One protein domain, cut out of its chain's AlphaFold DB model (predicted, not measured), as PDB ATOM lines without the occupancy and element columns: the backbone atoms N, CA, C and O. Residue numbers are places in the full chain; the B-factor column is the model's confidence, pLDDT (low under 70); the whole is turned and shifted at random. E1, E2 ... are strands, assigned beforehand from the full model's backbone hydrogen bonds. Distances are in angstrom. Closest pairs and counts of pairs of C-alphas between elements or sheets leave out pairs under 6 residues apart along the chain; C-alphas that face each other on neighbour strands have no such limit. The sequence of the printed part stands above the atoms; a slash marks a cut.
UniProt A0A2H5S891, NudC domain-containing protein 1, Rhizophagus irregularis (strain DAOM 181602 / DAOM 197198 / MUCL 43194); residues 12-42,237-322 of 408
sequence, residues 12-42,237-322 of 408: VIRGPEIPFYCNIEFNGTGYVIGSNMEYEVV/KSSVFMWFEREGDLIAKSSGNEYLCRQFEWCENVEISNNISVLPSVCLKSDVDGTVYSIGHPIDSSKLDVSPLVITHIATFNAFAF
ATOM      1  N   VAL A  12     -25.151 -37.173  11.422       87.00
ATOM      2  CA  VAL A  12     -25.909 -37.751  10.300       87.00
ATOM      3  C   VAL A  12     -26.783 -38.873  10.834       87.00
ATOM      4  O   VAL A  12     -26.323 -39.686  11.634       87.00
ATOM      5  N   ILE A  13     -28.027 -38.923  10.369       87.69
ATOM      6  CA  ILE A  13     -28.968 -40.010  10.634       87.69
ATOM      7  C   ILE A  13     -29.335 -40.730   9.337       87.69
ATOM      8  O   ILE A  13     -29.313 -40.132   8.260       87.69
ATOM      9  N   ARG A  14     -29.697 -42.004   9.440       82.31
ATOM     10  CA  ARG A  14     -30.041 -42.868   8.313       82.31
ATOM     11  C   ARG A  14     -31.322 -43.620   8.619       82.31
ATOM     12  O   ARG A  14     -31.444 -44.214   9.680       82.31
ATOM     13  N   GLY A  15     -32.244 -43.621   7.670       82.50
ATOM     14  CA  GLY A  15     -33.463 -44.415   7.712       82.50
ATOM     15  C   GLY A  15     -33.706 -45.076   6.354       82.50
ATOM     16  O   GLY A  15     -33.082 -44.694   5.360       82.50
ATOM     17  N   PRO A  16     -34.591 -46.078   6.290       79.81
ATOM     18  CA  PRO A  16     -34.856 -46.841   5.069       79.81
ATOM     19  C   PRO A  16     -35.732 -46.092   4.052       79.81
ATOM     20  O   PRO A  16     -35.827 -46.510   2.901       79.81
ATOM     21  N   GLU A  17     -36.384 -45.005   4.459       83.06
ATOM     22  CA  GLU A  17     -37.291 -44.211   3.627       83.06
ATOM     23  C   GLU A  17     -37.187 -42.726   3.974       83.06
ATOM     24  O   GLU A  17     -36.745 -42.388   5.065       83.06
ATOM     25  N   ILE A  18     -37.607 -41.845   3.062       87.19
ATOM     26  CA  ILE A  18     -37.638 -40.388   3.271       87.19
ATOM     27  C   ILE A  18     -38.659 -40.057   4.372       87.19
ATOM     28  O   ILE A  18     -39.761 -40.609   4.348       87.19
ATOM     29  N   PRO A  19     -38.350 -39.157   5.322       91.69
ATOM     30  CA  PRO A  19     -39.279 -38.871   6.400       91.69
ATOM     31  C   PRO A  19     -40.430 -38.000   5.893       91.69
ATOM     32  O   PRO A  19     -40.209 -36.982   5.235       91.69
ATOM     33  N   PHE A  20     -41.669 -38.369   6.225       89.94
ATOM     34  CA  PHE A  20     -42.855 -37.575   5.876       89.94
ATOM     35  C   PHE A  20     -43.032 -36.346   6.781       89.94
ATOM     36  O   PHE A  20     -43.769 -35.416   6.441       89.94
ATOM     37  N   TYR A  21     -42.354 -36.322   7.931       91.62
ATOM     38  CA  TYR A  21     -42.373 -35.215   8.877       91.62
ATOM     39  C   TYR A  21     -40.953 -34.891   9.344       91.62
ATOM     40  O   TYR A  21     -40.198 -35.777   9.734       91.62
ATOM     41  N   CYS A  22     -40.594 -33.612   9.326       92.19
ATOM     42  CA  CYS A  22     -39.344 -33.108   9.881       92.19
ATOM     43  C   CYS A  22     -39.579 -31.681  10.377       92.19
ATOM     44  O   CYS A  22     -40.142 -30.857   9.645       92.19
ATOM     45  N   ASN A  23     -39.192 -31.386  11.616       90.50
ATOM     46  CA  ASN A  23     -39.279 -30.035  12.153       90.50
ATOM     47  C   ASN A  23     -38.182 -29.757  13.180       90.50
ATOM     48  O   ASN A  23     -37.913 -30.594  14.041       90.50
ATOM     49  N   ILE A  24     -37.570 -28.580  13.079       88.19
ATOM     50  CA  ILE A  24     -36.556 -28.098  14.020       88.19
ATOM     51  C   ILE A  24     -37.272 -27.330  15.125       88.19
ATOM     52  O   ILE A  24     -38.190 -26.556  14.857       88.19
ATOM     53  N   GLU A  25     -36.845 -27.527  16.364       82.25
ATOM     54  CA  GLU A  25     -37.380 -26.776  17.494       82.25
ATOM     55  C   GLU A  25     -37.120 -25.279  17.357       82.25
ATOM     56  O   GLU A  25     -36.087 -24.846  16.844       82.25
ATOM     57  N   PHE A  26     -38.024 -24.463  17.898       75.81
ATOM     58  CA  PHE A  26     -37.906 -23.006  17.826       75.81
ATOM     59  C   PHE A  26     -36.607 -22.468  18.455       75.81
ATOM     60  O   PHE A  26     -36.032 -21.492  17.977       75.81
ATOM     61  N   ASN A  27     -36.128 -23.105  19.523       75.38
ATOM     62  CA  ASN A  27     -34.873 -22.756  20.195       75.38
ATOM     63  C   ASN A  27     -33.628 -23.380  19.521       75.38
ATOM     64  O   ASN A  27     -32.509 -23.095  19.946       75.38
ATOM     65  N   GLY A  28     -33.811 -24.227  18.501       78.81
ATOM     66  CA  GLY A  28     -32.741 -24.926  17.793       78.81
ATOM     67  C   GLY A  28     -31.976 -25.951  18.633       78.81
ATOM     68  O   GLY A  28     -30.853 -26.299  18.260       78.81
ATOM     69  N   THR A  29     -32.526 -26.410  19.765       82.50
ATOM     70  CA  THR A  29     -31.856 -27.394  20.639       82.50
ATOM     71  C   THR A  29     -32.058 -28.837  20.207       82.50
ATOM     72  O   THR A  29     -31.322 -29.714  20.649       82.50
ATOM     73  N   GLY A  30     -32.996 -29.079  19.301       87.75
ATOM     74  CA  GLY A  30     -33.309 -30.396  18.784       87.75
ATOM     75  C   GLY A  30     -34.212 -30.324  17.563       87.75
ATOM     76  O   GLY A  30     -34.509 -29.249  17.028       87.75
ATOM     77  N   TYR A  31     -34.630 -31.491  17.098       90.69
ATOM     78  CA  TYR A  31     -35.537 -31.640  15.969       90.69
ATOM     79  C   TYR A  31     -36.281 -32.977  16.045       90.69
ATOM     80  O   TYR A  31     -35.789 -33.965  16.594       90.69
ATOM     81  N   VAL A  32     -37.483 -33.018  15.474       91.69
ATOM     82  CA  VAL A  32     -38.322 -34.219  15.412       91.69
ATOM     83  C   VAL A  32     -38.441 -34.692  13.974       91.69
ATOM     84  O   VAL A  32     -38.684 -33.897  13.066       91.69
ATOM     85  N   ILE A  33     -38.323 -36.003  13.787       93.88
ATOM     86  CA  ILE A  33     -38.538 -36.689  12.515       93.88
ATOM     87  C   ILE A  33     -39.654 -37.709  12.662       93.88
ATOM     88  O   ILE A  33     -39.698 -38.433  13.649       93.88
ATOM     89  N   GLY A  34     -40.541 -37.766  11.671       92.75
ATOM     90  CA  GLY A  34     -41.581 -38.777  11.532       92.75
ATOM     91  C   GLY A  34     -41.416 -39.555  10.230       92.75
ATOM     92  O   GLY A  34     -41.234 -38.966   9.162       92.75
ATOM     93  N   SER A  35     -41.469 -40.877  10.331       92.81
ATOM     94  CA  SER A  35     -41.403 -41.821   9.207       92.81
ATOM     95  C   SER A  35     -42.065 -43.143   9.604       92.81
ATOM     96  O   SER A  35     -42.510 -43.278  10.736       92.81
ATOM     97  N   ASN A  36     -42.150 -44.129   8.722       89.00
ATOM     98  CA  ASN A  36     -42.697 -45.453   9.031       89.00
ATOM     99  C   ASN A  36     -41.691 -46.378   9.740       89.00
ATOM    100  O   ASN A  36     -42.049 -47.480  10.151       89.00
ATOM    101  N   MET A  37     -40.417 -45.985   9.823       87.81
ATOM    102  CA  MET A  37     -39.315 -46.823  10.305       87.81
ATOM    103  C   MET A  37     -38.332 -45.990  11.131       87.81
ATOM    104  O   MET A  37     -38.211 -44.789  10.944       87.81
ATOM    105  N   GLU A  38     -37.594 -46.613  12.043       90.56
ATOM    106  CA  GLU A  38     -36.619 -45.875  12.853       90.56
ATOM    107  C   GLU A  38     -35.405 -45.409  12.033       90.56
ATOM    108  O   GLU A  38     -35.024 -46.012  11.027       90.56
ATOM    109  N   TYR A  39     -34.804 -44.315  12.500       90.00
ATOM    110  CA  TYR A  39     -33.562 -43.757  11.991       90.00
ATOM    111  C   TYR A  39     -32.425 -44.011  12.980       90.00
ATOM    112  O   TYR A  39     -32.564 -43.762  14.178       90.00
ATOM    113  N   GLU A  40     -31.277 -44.438  12.474       87.31
ATOM    114  CA  GLU A  40     -30.050 -44.629  13.245       87.31
ATOM    115  C   GLU A  40     -29.098 -43.444  13.069       87.31
ATOM    116  O   GLU A  40     -29.041 -42.830  12.005       87.31
ATOM    117  N   VAL A  41     -28.328 -43.114  14.105       86.81
ATOM    118  CA  VAL A  41     -27.308 -42.062  14.023       86.81
ATOM    119  C   VAL A  41     -26.009 -42.689  13.537       86.81
ATOM    120  O   VAL A  41     -25.434 -43.527  14.225       86.81
ATOM    121  N   VAL A  42     -25.535 -42.269  12.367       86.31
ATOM    122  CA  VAL A  42     -24.360 -42.856  11.698       86.31
ATOM    123  C   VAL A  42     -23.096 -42.002  11.827       86.31
ATOM    124  O   VAL A  42     -21.997 -42.485  11.572       86.31
ATOM    125  N   LYS A 237     -48.792 -48.584   7.055       73.56
ATOM    126  CA  LYS A 237     -47.578 -48.614   7.892       73.56
ATOM    127  C   LYS A 237     -47.744 -47.724   9.126       73.56
ATOM    128  O   LYS A 237     -48.274 -46.623   9.051       73.56
ATOM    129  N   SER A 238     -47.312 -48.230  10.280       84.38
ATOM    130  CA  SER A 238     -47.311 -47.476  11.539       84.38
ATOM    131  C   SER A 238     -46.268 -46.362  11.482       84.38
ATOM    132  O   SER A 238     -45.160 -46.579  11.000       84.38
ATOM    133  N   SER A 239     -46.625 -45.186  11.992       91.38
ATOM    134  CA  SER A 239     -45.709 -44.048  12.077       91.38
ATOM    135  C   SER A 239     -44.809 -44.158  13.300       91.38
ATOM    136  O   SER A 239     -45.250 -44.557  14.374       91.38
ATOM    137  N   VAL A 240     -43.573 -43.702  13.179       91.56
ATOM    138  CA  VAL A 240     -42.604 -43.542  14.257       91.56
ATOM    139  C   VAL A 240     -42.092 -42.108  14.239       91.56
ATOM    140  O   VAL A 240     -41.578 -41.633  13.230       91.56
ATOM    141  N   PHE A 241     -42.232 -41.428  15.374       92.19
ATOM    142  CA  PHE A 241     -41.697 -40.100  15.630       92.19
ATOM    143  C   PHE A 241     -40.496 -40.205  16.563       92.19
ATOM    144  O   PHE A 241     -40.589 -40.790  17.642       92.19
ATOM    145  N   MET A 242     -39.372 -39.635  16.149       92.00
ATOM    146  CA  MET A 242     -38.102 -39.650  16.868       92.00
ATOM    147  C   MET A 242     -37.660 -38.222  17.130       92.00
ATOM    148  O   MET A 242     -37.647 -37.392  16.221       92.00
ATOM    149  N   TRP A 243     -37.302 -37.948  18.375       91.06
ATOM    150  CA  TRP A 243     -36.807 -36.658  18.815       91.06
ATOM    151  C   TRP A 243     -35.312 -36.737  19.087       91.06
ATOM    152  O   TRP A 243     -34.876 -37.523  19.930       91.06
ATOM    153  N   PHE A 244     -34.545 -35.919  18.378       89.75
ATOM    154  CA  PHE A 244     -33.102 -35.835  18.514       89.75
ATOM    155  C   PHE A 244     -32.700 -34.474  19.078       89.75
ATOM    156  O   PHE A 244     -33.231 -33.443  18.661       89.75
ATOM    157  N   GLU A 245     -31.715 -34.470  19.966       88.62
ATOM    158  CA  GLU A 245     -30.978 -33.261  20.321       88.62
ATOM    159  C   GLU A 245     -30.136 -32.774  19.137       88.62
ATOM    160  O   GLU A 245     -29.859 -33.507  18.179       88.62
ATOM    161  N   ARG A 246     -29.708 -31.513  19.205       87.56
ATOM    162  CA  ARG A 246     -28.888 -30.858  18.183       87.56
ATOM    163  C   ARG A 246     -27.630 -31.657  17.846       87.56
ATOM    164  O   ARG A 246     -27.225 -31.668  16.689       87.56
ATOM    165  N   GLU A 247     -27.034 -32.317  18.832       87.62
ATOM    166  CA  GLU A 247     -25.823 -33.132  18.707       87.62
ATOM    167  C   GLU A 247     -26.086 -34.542  18.136       87.62
ATOM    168  O   GLU A 247     -25.150 -35.315  17.912       87.62
ATOM    169  N   GLY A 248     -27.351 -34.879  17.866       85.50
ATOM    170  CA  GLY A 248     -27.766 -36.157  17.297       85.50
ATOM    171  C   GLY A 248     -28.013 -37.250  18.329       85.50
ATOM    172  O   GLY A 248     -28.032 -38.427  17.978       85.50
ATOM    173  N   ASP A 249     -28.159 -36.911  19.607       87.62
ATOM    174  CA  ASP A 249     -28.589 -37.860  20.632       87.62
ATOM    175  C   ASP A 249     -30.100 -38.090  20.536       87.62
ATOM    176  O   ASP A 249     -30.880 -37.144  20.505       87.62
ATOM    177  N   LEU A 250     -30.522 -39.356  20.444       88.06
ATOM    178  CA  LEU A 250     -31.939 -39.717  20.453       88.06
ATOM    179  C   LEU A 250     -32.473 -39.568  21.879       88.06
ATOM    180  O   LEU A 250     -32.069 -40.314  22.770       88.06
ATOM    181  N   ILE A 251     -33.408 -38.644  22.073       86.38
ATOM    182  CA  ILE A 251     -33.943 -38.312  23.396       86.38
ATOM    183  C   ILE A 251     -35.242 -39.054  23.681       86.38
ATOM    184  O   ILE A 251     -35.462 -39.548  24.787       86.38
ATOM    185  N   ALA A 252     -36.119 -39.151  22.685       85.06
ATOM    186  CA  ALA A 252     -37.380 -39.862  22.821       85.06
ATOM    187  C   ALA A 252     -37.852 -40.423  21.487       85.06
ATOM    188  O   ALA A 252     -37.545 -39.896  20.417       85.06
ATOM    189  N   LYS A 253     -38.662 -41.477  21.566       87.81
ATOM    190  CA  LYS A 253     -39.386 -42.016  20.420       87.81
ATOM    191  C   LYS A 253     -40.814 -42.369  20.793       87.81
ATOM    192  O   LYS A 253     -41.088 -42.773  21.923       87.81
ATOM    193  N   SER A 254     -41.713 -42.235  19.832       84.38
ATOM    194  CA  SER A 254     -43.098 -42.668  19.944       84.38
ATOM    195  C   SER A 254     -43.532 -43.327  18.644       84.38
ATOM    196  O   SER A 254     -43.286 -42.797  17.565       84.38
ATOM    197  N   SER A 255     -44.180 -44.480  18.754       85.31
ATOM    198  CA  SER A 255     -44.830 -45.147  17.630       85.31
ATOM    199  C   SER A 255     -46.327 -44.872  17.698       85.31
ATOM    200  O   SER A 255     -46.917 -44.870  18.780       85.31
ATOM    201  N   GLY A 256     -46.938 -44.633  16.548       79.19
ATOM    202  CA  GLY A 256     -48.328 -44.238  16.423       79.19
ATOM    203  C   GLY A 256     -49.002 -44.877  15.222       79.19
ATOM    204  O   GLY A 256     -48.473 -45.766  14.552       79.19
ATOM    205  N   ASN A 257     -50.211 -44.410  14.957       87.88
ATOM    206  CA  ASN A 257     -50.988 -44.897  13.832       87.88
ATOM    207  C   ASN A 257     -50.410 -44.409  12.495       87.88
ATOM    208  O   ASN A 257     -49.471 -43.615  12.448       87.88
ATOM    209  N   GLU A 258     -50.980 -44.899  11.403       90.75
ATOM    210  CA  GLU A 258     -50.668 -44.484  10.034       90.75
ATOM    211  C   GLU A 258     -50.745 -42.957   9.875       90.75
ATOM    212  O   GLU A 258     -51.680 -42.315  10.362       90.75
ATOM    213  N   TYR A 259     -49.738 -42.365   9.236       92.56
ATOM    214  CA  TYR A 259     -49.679 -40.928   8.989       92.56
ATOM    215  C   TYR A 259     -50.589 -40.550   7.822       92.56
ATOM    216  O   TYR A 259     -50.513 -41.152   6.757       92.56
ATOM    217  N   LEU A 260     -51.418 -39.519   8.003       92.88
ATOM    218  CA  LEU A 260     -52.292 -39.015   6.943       92.88
ATOM    219  C   LEU A 260     -51.757 -37.720   6.331       92.88
ATOM    220  O   LEU A 260     -51.653 -37.607   5.112       92.88
ATOM    221  N   CYS A 261     -51.444 -36.722   7.161       94.06
ATOM    222  CA  CYS A 261     -50.917 -35.436   6.703       94.06
ATOM    223  C   CYS A 261     -50.319 -34.608   7.847       94.06
ATOM    224  O   CYS A 261     -50.557 -34.879   9.024       94.06
ATOM    225  N   ARG A 262     -49.569 -33.558   7.499       93.19
ATOM    226  CA  ARG A 262     -49.005 -32.591   8.453       93.19
ATOM    227  C   ARG A 262     -49.769 -31.279   8.423       93.19
ATOM    228  O   ARG A 262     -50.432 -30.946   7.442       93.19
ATOM    229  N   GLN A 263     -49.628 -30.496   9.476       93.44
ATOM    230  CA  GLN A 263     -50.075 -29.114   9.486       93.44
ATOM    231  C   GLN A 263     -49.298 -28.283   8.451       93.44
ATOM    232  O   GLN A 263     -48.104 -28.511   8.228       93.44
ATOM    233  N   PHE A 264     -49.953 -27.281   7.861       92.06
ATOM    234  CA  PHE A 264     -49.243 -26.200   7.176       92.06
ATOM    235  C   PHE A 264     -48.202 -25.545   8.092       92.06
ATOM    236  O   PHE A 264     -48.449 -25.325   9.284       92.06
ATOM    237  N   GLU A 265     -47.044 -25.207   7.522       81.81
ATOM    238  CA  GLU A 265     -46.011 -24.489   8.261       81.81
ATOM    239  C   GLU A 265     -46.506 -23.090   8.617       81.81
ATOM    240  O   GLU A 265     -47.034 -22.360   7.776       81.81
ATOM    241  N   TRP A 266     -46.348 -22.730   9.887       69.38
ATOM    242  CA  TRP A 266     -46.772 -21.447  10.417       69.38
ATOM    243  C   TRP A 266     -45.651 -20.817  11.232       69.38
ATOM    244  O   TRP A 266     -45.056 -21.476  12.081       69.38
ATOM    245  N   CYS A 267     -45.372 -19.541  10.961       50.25
ATOM    246  CA  CYS A 267     -44.242 -18.817  11.542       50.25
ATOM    247  C   CYS A 267     -44.632 -17.724  12.547       50.25
ATOM    248  O   CYS A 267     -43.731 -17.055  13.050       50.25
ATOM    249  N   GLU A 268     -45.913 -17.500  12.867       53.69
ATOM    250  CA  GLU A 268     -46.236 -16.528  13.923       53.69
ATOM    251  C   GLU A 268     -46.232 -17.199  15.292       53.69
ATOM    252  O   GLU A 268     -46.931 -18.187  15.499       53.69
ATOM    253  N   ASN A 269     -45.433 -16.615  16.194       51.84
ATOM    254  CA  ASN A 269     -45.363 -16.855  17.634       51.84
ATOM    255  C   ASN A 269     -45.696 -18.293  18.026       51.84
ATOM    256  O   ASN A 269     -46.824 -18.575  18.420       51.84
ATOM    257  N   VAL A 270     -44.698 -19.183  17.952       54.34
ATOM    258  CA  VAL A 270     -44.772 -20.487  18.619       54.34
ATOM    259  C   VAL A 270     -45.190 -20.213  20.059       54.34
ATOM    260  O   VAL A 270     -44.428 -19.629  20.833       54.34
ATOM    261  N   GLU A 271     -46.440 -20.535  20.384       53.62
ATOM    262  CA  GLU A 271     -46.973 -20.321  21.716       53.62
ATOM    263  C   GLU A 271     -46.206 -21.254  22.646       53.62
ATOM    264  O   GLU A 271     -46.475 -22.454  22.719       53.62
ATOM    265  N   ILE A 272     -45.225 -20.698  23.358       56.69
ATOM    266  CA  ILE A 272     -44.630 -21.347  24.520       56.69
ATOM    267  C   ILE A 272     -45.720 -21.358  25.591       56.69
ATOM    268  O   ILE A 272     -45.808 -20.474  26.445       56.69
ATOM    269  N   SER A 273     -46.613 -22.335  25.504       55.31
ATOM    270  CA  SER A 273     -47.640 -22.568  26.504       55.31
ATOM    271  C   SER A 273     -47.070 -23.533  27.541       55.31
ATOM    272  O   SER A 273     -46.534 -24.588  27.211       55.31
ATOM    273  N   ASN A 274     -47.126 -23.161  28.821       56.22
ATOM    274  CA  ASN A 274     -46.772 -24.043  29.942       56.22
ATOM    275  C   ASN A 274     -45.367 -24.695  29.870       56.22
ATOM    276  O   ASN A 274     -45.211 -25.842  30.281       56.22
ATOM    277  N   ASN A 275     -44.345 -23.978  29.380       63.09
ATOM    278  CA  ASN A 275     -42.984 -24.503  29.148       63.09
ATOM    279  C   ASN A 275     -42.906 -25.670  28.148       63.09
ATOM    280  O   ASN A 275     -41.947 -26.440  28.192       63.09
ATOM    281  N   ILE A 276     -43.886 -25.812  27.257       69.81
ATOM    282  CA  ILE A 276     -43.858 -26.782  26.165       69.81
ATOM    283  C   ILE A 276     -43.596 -26.017  24.872       69.81
ATOM    284  O   ILE A 276     -44.307 -25.070  24.536       69.81
ATOM    285  N   SER A 277     -42.553 -26.421  24.159       71.06
ATOM    286  CA  SER A 277     -42.299 -25.975  22.795       71.06
ATOM    287  C   SER A 277     -43.091 -26.884  21.858       71.06
ATOM    288  O   SER A 277     -42.925 -28.106  21.870       71.06
ATOM    289  N   VAL A 278     -44.027 -26.282  21.124       79.00
ATOM    290  CA  VAL A 278     -44.980 -26.981  20.256       79.00
ATOM    291  C   VAL A 278     -44.477 -26.932  18.818       79.00
ATOM    292  O   VAL A 278     -44.101 -25.876  18.314       79.00
ATOM    293  N   LEU A 279     -44.493 -28.084  18.156       85.56
ATOM    294  CA  LEU A 279     -44.171 -28.243  16.744       85.56
ATOM    295  C   LEU A 279     -45.465 -28.339  15.917       85.56
ATOM    296  O   LEU A 279     -46.529 -28.625  16.479       85.56
ATOM    297  N   PRO A 280     -45.406 -28.128  14.588       89.12
ATOM    298  CA  PRO A 280     -46.563 -28.309  13.721       89.12
ATOM    299  C   PRO A 280     -47.225 -29.670  13.948       89.12
ATOM    300  O   PRO A 280     -46.567 -30.710  13.945       89.12
ATOM    301  N   SER A 281     -48.536 -29.659  14.168       92.25
ATOM    302  CA  SER A 281     -49.274 -30.881  14.478       92.25
ATOM    303  C   SER A 281     -49.335 -31.848  13.288       92.25
ATOM    304  O   SER A 281     -49.034 -31.502  12.138       92.25
ATOM    305  N   VAL A 282     -49.691 -33.096  13.581       94.12
ATOM    306  CA  VAL A 282     -49.815 -34.172  12.591       94.12
ATOM    307  C   VAL A 282     -51.185 -34.819  12.685       94.12
ATOM    308  O   VAL A 282     -51.718 -35.007  13.777       94.12
ATOM    309  N   CYS A 283     -51.751 -35.192  11.545       95.00
ATOM    310  CA  CYS A 283     -52.966 -35.982  11.465       95.00
ATOM    311  C   CYS A 283     -52.593 -37.448  11.246       95.00
ATOM    312  O   CYS A 283     -51.960 -37.794  10.247       95.00
ATOM    313  N   LEU A 284     -52.982 -38.297  12.192       92.94
ATOM    314  CA  LEU A 284     -52.797 -39.740  12.139       92.94
ATOM    315  C   LEU A 284     -54.155 -40.416  11.993       92.94
ATOM    316  O   LEU A 284     -55.178 -39.921  12.463       92.94
ATOM    317  N   LYS A 285     -54.177 -41.571  11.350       91.75
ATOM    318  CA  LYS A 285     -55.382 -42.371  11.194       91.75
ATOM    319  C   LYS A 285     -55.822 -42.948  12.528       91.75
ATOM    320  O   LYS A 285     -55.019 -43.496  13.272       91.75
ATOM    321  N   SER A 286     -57.108 -42.908  12.817       88.31
ATOM    322  CA  SER A 286     -57.709 -43.661  13.912       88.31
ATOM    323  C   SER A 286     -59.001 -44.270  13.395       88.31
ATOM    324  O   SER A 286     -60.005 -43.575  13.270       88.31
ATOM    325  N   ASP A 287     -58.965 -45.566  13.080       86.56
ATOM    326  CA  ASP A 287     -60.043 -46.261  12.366       86.56
ATOM    327  C   ASP A 287     -60.349 -45.587  11.011       86.56
ATOM    328  O   ASP A 287     -59.484 -45.568  10.128       86.56
ATOM    329  N   VAL A 288     -61.542 -45.009  10.851       84.19
ATOM    330  CA  VAL A 288     -61.957 -44.264   9.650       84.19
ATOM    331  C   VAL A 288     -61.663 -42.764   9.739       84.19
ATOM    332  O   VAL A 288     -61.719 -42.067   8.723       84.19
ATOM    333  N   ASP A 289     -61.331 -42.265  10.928       87.62
ATOM    334  CA  ASP A 289     -61.132 -40.844  11.202       87.62
ATOM    335  C   ASP A 289     -59.657 -40.441  11.073       87.62
ATOM    336  O   ASP A 289     -58.742 -41.261  11.175       87.62
ATOM    337  N   GLY A 290     -59.419 -39.144  10.882       90.94
ATOM    338  CA  GLY A 290     -58.105 -38.529  11.042       90.94
ATOM    339  C   GLY A 290     -58.022 -37.768  12.358       90.94
ATOM    340  O   GLY A 290     -58.653 -36.722  12.513       90.94
ATOM    341  N   THR A 291     -57.239 -38.254  13.315       92.44
ATOM    342  CA  THR A 291     -57.012 -37.600  14.608       92.44
ATOM    343  C   THR A 291     -55.758 -36.735  14.556       92.44
ATOM    344  O   THR A 291     -54.672 -37.183  14.197       92.44
ATOM    345  N   VAL A 292     -55.905 -35.458  14.898       93.69
ATOM    346  CA  VAL A 292     -54.811 -34.487  14.935       93.69
ATOM    347  C   VAL A 292     -54.158 -34.519  16.307       93.69
ATOM    348  O   VAL A 292     -54.838 -34.389  17.332       93.69
ATOM    349  N   TYR A 293     -52.838 -34.648  16.316       90.62
ATOM    350  CA  TYR A 293     -52.012 -34.625  17.508       90.62
ATOM    351  C   TYR A 293     -51.039 -33.450  17.480       90.62
ATOM    352  O   TYR A 293     -50.271 -33.280  16.532       90.62
ATOM    353  N   SER A 294     -51.042 -32.670  18.558       87.94
ATOM    354  CA  SER A 294     -49.969 -31.730  18.869       87.94
ATOM    355  C   SER A 294     -48.733 -32.516  19.279       87.94
ATOM    356  O   SER A 294     -48.828 -33.382  20.152       87.94
ATOM    357  N   ILE A 295     -47.587 -32.173  18.696       85.75
ATOM    358  CA  ILE A 295     -46.276 -32.678  19.104       85.75
ATOM    359  C   ILE A 295     -45.579 -31.553  19.860       85.75
ATOM    360  O   ILE A 295     -45.524 -30.425  19.376       85.75
ATOM    361  N   GLY A 296     -45.046 -31.840  21.038       80.12
ATOM    362  CA  GLY A 296     -44.242 -30.876  21.768       80.12
ATOM    363  C   GLY A 296     -43.260 -31.531  22.717       80.12
ATOM    364  O   GLY A 296     -43.286 -32.743  22.927       80.12
ATOM    365  N   HIS A 297     -42.400 -30.708  23.297       75.56
ATOM    366  CA  HIS A 297     -41.421 -31.135  24.286       75.56
ATOM    367  C   HIS A 297     -41.307 -30.097  25.411       75.56
ATOM    368  O   HIS A 297     -41.470 -28.896  25.166       75.56
ATOM    369  N   PRO A 298     -41.045 -30.520  26.658       70.06
ATOM    370  CA  PRO A 298     -40.711 -29.606  27.738       70.06
ATOM    371  C   PRO A 298     -39.416 -28.848  27.421       70.06
ATOM    372  O   PRO A 298     -38.432 -29.437  26.981       70.06
ATOM    373  N   ILE A 299     -39.398 -27.546  27.694       66.62
ATOM    374  CA  ILE A 299     -38.215 -26.688  27.515       66.62
ATOM    375  C   ILE A 299     -37.129 -27.009  28.560       66.62
ATOM    376  O   ILE A 299     -35.947 -26.808  28.301       66.62
ATOM    377  N   ASP A 300     -37.517 -27.526  29.730       64.50
ATOM    378  CA  ASP A 300     -36.605 -27.974  30.791       64.50
ATOM    379  C   ASP A 300     -36.729 -29.496  30.965       64.50
ATOM    380  O   ASP A 300     -37.446 -29.993  31.838       64.50
ATOM    381  N   SER A 301     -36.054 -30.242  30.088       56.59
ATOM    382  CA  SER A 301     -36.010 -31.712  30.090       56.59
ATOM    383  C   SER A 301     -35.341 -32.299  31.344       56.59
ATOM    384  O   SER A 301     -35.525 -33.475  31.643       56.59
ATOM    385  N   SER A 302     -34.622 -31.481  32.127       54.16
ATOM    386  CA  SER A 302     -33.865 -31.914  33.312       54.16
ATOM    387  C   SER A 302     -34.723 -32.221  34.551       54.16
ATOM    388  O   SER A 302     -34.189 -32.653  35.575       54.16
ATOM    389  N   LYS A 303     -36.045 -31.997  34.488       50.25
ATOM    390  CA  LYS A 303     -36.958 -32.077  35.647       50.25
ATOM    391  C   LYS A 303     -38.168 -33.003  35.485       50.25
ATOM    392  O   LYS A 303     -39.073 -32.928  36.317       50.25
ATOM    393  N   LEU A 304     -38.232 -33.848  34.455       54.22
ATOM    394  CA  LEU A 304     -39.394 -34.722  34.241       54.22
ATOM    395  C   LEU A 304     -39.073 -36.215  34.380       54.22
ATOM    396  O   LEU A 304     -38.161 -36.728  33.747       54.22
ATOM    397  N   ASP A 305     -39.920 -36.914  35.145       49.56
ATOM    398  CA  ASP A 305     -39.957 -38.381  35.285       49.56
ATOM    399  C   ASP A 305     -40.676 -39.087  34.102       49.56
ATOM    400  O   ASP A 305     -40.930 -40.291  34.147       49.56
ATOM    401  N   VAL A 306     -41.067 -38.348  33.051       52.22
ATOM    402  CA  VAL A 306     -41.901 -38.814  31.921       52.22
ATOM    403  C   VAL A 306     -41.174 -38.580  30.593       52.22
ATOM    404  O   VAL A 306     -40.347 -37.676  30.501       52.22
ATOM    405  N   SER A 307     -41.507 -39.375  29.562       59.72
ATOM    406  CA  SER A 307     -41.035 -39.177  28.182       59.72
ATOM    407  C   SER A 307     -41.117 -37.697  27.790       59.72
ATOM    408  O   SER A 307     -42.192 -37.101  27.894       59.72
ATOM    409  N   PRO A 308     -40.018 -37.100  27.316       71.00
ATOM    410  CA  PRO A 308     -39.993 -35.684  26.997       71.00
ATOM    411  C   PRO A 308     -40.653 -35.365  25.646       71.00
ATOM    412  O   PRO A 308     -40.830 -34.201  25.315       71.00
ATOM    413  N   LEU A 309     -41.089 -36.379  24.891       77.38
ATOM    414  CA  LEU A 309     -41.983 -36.197  23.751       77.38
ATOM    415  C   LEU A 309     -43.444 -36.249  24.222       77.38
ATOM    416  O   LEU A 309     -43.943 -37.307  24.612       77.38
ATOM    417  N   VAL A 310     -44.126 -35.106  24.164       77.94
ATOM    418  CA  VAL A 310     -45.535 -34.935  24.537       77.94
ATOM    419  C   VAL A 310     -46.390 -34.946  23.276       77.94
ATOM    420  O   VAL A 310     -46.267 -34.075  22.418       77.94
ATOM    421  N   ILE A 311     -47.287 -35.926  23.183       83.88
ATOM    422  CA  ILE A 311     -48.231 -36.072  22.072       83.88
ATOM    423  C   ILE A 311     -49.645 -35.957  22.636       83.88
ATOM    424  O   ILE A 311     -50.050 -36.766  23.470       83.88
ATOM    425  N   THR A 312     -50.392 -34.939  22.209       84.62
ATOM    426  CA  THR A 312     -51.743 -34.649  22.727       84.62
ATOM    427  C   THR A 312     -52.745 -34.569  21.590       84.62
ATOM    428  O   THR A 312     -52.521 -33.850  20.624       84.62
ATOM    429  N   HIS A 313     -53.861 -35.290  21.702       89.31
ATOM    430  CA  HIS A 313     -54.969 -35.191  20.748       89.31
ATOM    431  C   HIS A 313     -55.674 -33.834  20.887       89.31
ATOM    432  O   HIS A 313     -56.032 -33.446  21.998       89.31
ATOM    433  N   ILE A 314     -55.858 -33.119  19.774       90.19
ATOM    434  CA  ILE A 314     -56.391 -31.740  19.764       90.19
ATOM    435  C   ILE A 314     -57.585 -31.539  18.825       90.19
ATOM    436  O   ILE A 314     -58.376 -30.622  19.035       90.19
ATOM    437  N   ALA A 315     -57.743 -32.381  17.802       90.62
ATOM    438  CA  ALA A 315     -58.854 -32.303  16.858       90.62
ATOM    439  C   ALA A 315     -59.094 -33.650  16.162       90.62
ATOM    440  O   ALA A 315     -58.212 -34.503  16.107       90.62
ATOM    441  N   THR A 316     -60.284 -33.833  15.594       91.06
ATOM    442  CA  THR A 316     -60.627 -35.002  14.772       91.06
ATOM    443  C   THR A 316     -61.335 -34.543  13.509       91.06
ATOM    444  O   THR A 316     -62.316 -33.805  13.598       91.06
ATOM    445  N   PHE A 317     -60.841 -34.989  12.357       90.19
ATOM    446  CA  PHE A 317     -61.525 -34.950  11.070       90.19
ATOM    447  C   PHE A 317     -62.259 -36.282  10.891       90.19
ATOM    448  O   PHE A 317     -61.623 -37.315  10.658       90.19
ATOM    449  N   ASN A 318     -63.582 -36.278  11.050       87.25
ATOM    450  CA  ASN A 318     -64.374 -37.508  10.963       87.25
ATOM    451  C   ASN A 318     -64.239 -38.097   9.557       87.25
ATOM    452  O   ASN A 318     -64.130 -37.337   8.608       87.25
ATOM    453  N   ALA A 319     -64.219 -39.417   9.398       85.44
ATOM    454  CA  ALA A 319     -64.119 -40.133   8.122       85.44
ATOM    455  C   ALA A 319     -62.940 -39.732   7.201       85.44
ATOM    456  O   ALA A 319     -62.879 -40.171   6.049       85.44
ATOM    457  N   PHE A 320     -61.991 -38.912   7.665       90.19
ATOM    458  CA  PHE A 320     -60.956 -38.363   6.793       90.19
ATOM    459  C   PHE A 320     -60.021 -39.437   6.239       90.19
ATOM    460  O   PHE A 320     -59.647 -39.354   5.073       90.19
ATOM    461  N   ALA A 321     -59.702 -40.481   7.010       88.19
ATOM    462  CA  ALA A 321     -58.874 -41.576   6.508       88.19
ATOM    463  C   ALA A 321     -59.558 -42.310   5.345       88.19
ATOM    464  O   ALA A 321     -58.910 -42.656   4.361       88.19
ATOM    465  N   PHE A 322     -60.883 -42.478   5.410       85.12
ATOM    466  CA  PHE A 322     -61.664 -43.033   4.304       85.12
ATOM    467  C   PHE A 322     -61.648 -42.114   3.071       85.12
ATOM    468  O   PHE A 322     -61.439 -42.573   1.946       85.12
TER     469      PHE A 322
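This is residues 12 to 42 and 237 to 322 of the 408 residues of the protein "NudC domain-containing protein 1" of Rhizophagus irregularis (strain DAOM 181602 / DAOM 197198 / MUCL 43194) (UniProt A0A2H5S891). Two four-stranded antiparallel sheets face each other as a sandwich, E2 E3 E5 E6 and E7 E8 E9 E10, with their strands nearly aligned; the second sheet is strongly twisted. A small ribbon, E1 with E4, lies off on the side of the first sheet turned away from the second. The printed part has 117 residues, with no named helix and ten named strands, E1 to E10 in order along the chain; the class is all strand. It is compact, with a radius of gyration of the C-alphas of 14.1 A, and spans 40 by 34 by 29 A.

Find C-alpha 12 at (-25.909, -37.751, 10.300), where E1, residues 12 to 14, begins. Go on to E2, residues 21 to 24, E3, residues 30 to 35, which is 17.0 A long, and E4, residues 40 to 42. Beyond the cut, pick up E5, residues 239 to 245, at C-alpha 239, (-45.709, -44.048, 12.077); it is 20.0 A long. Next come E6, residues 250 to 256, 17.5 A, and E7, residues 259 to 263. E8, residues 276 to 286, measures 25.0 A and bends by 70 degrees at residue 280. E9, residues 289 to 298, measures 28.6 A, and E10, residues 310 to 317, 20.9 A, ending at C-alpha 317, (-61.525, -34.950, 11.070).

Begin with the sandwich, two sheets face to face: their best planes are 16 degrees apart and the strands of one stand at 7 degrees to those of the other. In the first sheet look for N 23 and O 32 of the hairpin E2 and E3, 2.9 A apart, N 242 and O 33 between E5 and E3, 2.8 A, and N 241 and O 254 of the hairpin E5 and E6, 2.8 A. The second is a meander, each strand the antiparallel neighbour of the one before: check N 283 and O 261 for E7 and E8, 2.8 A, N 284 and O 291 for E8 and E9, 2.8 A, and N 292 and O 315 for E9 and E10, 2.8 A. Between the sheets, the closest C-alphas of E2 and E8 are those of Asn 23 and Leu 279, 6.9 A apart. E1 and E4 are antiparallel, with N 14 and O 40 at 2.8 A; both are apart from E8.

The C-alphas farthest apart, those of Ser 302 and Phe 322, are 41.7 A from each other. Residues 43 to 236 are not printed, and C-alphas 42 and 237 stand 24.2 A apart across this cut. The links E7 to E8 and E9 to E10 are long. The model's mean pLDDT over the printed part is 81.9; look for values under 70 at residues 266 to 276 and 299 to 307.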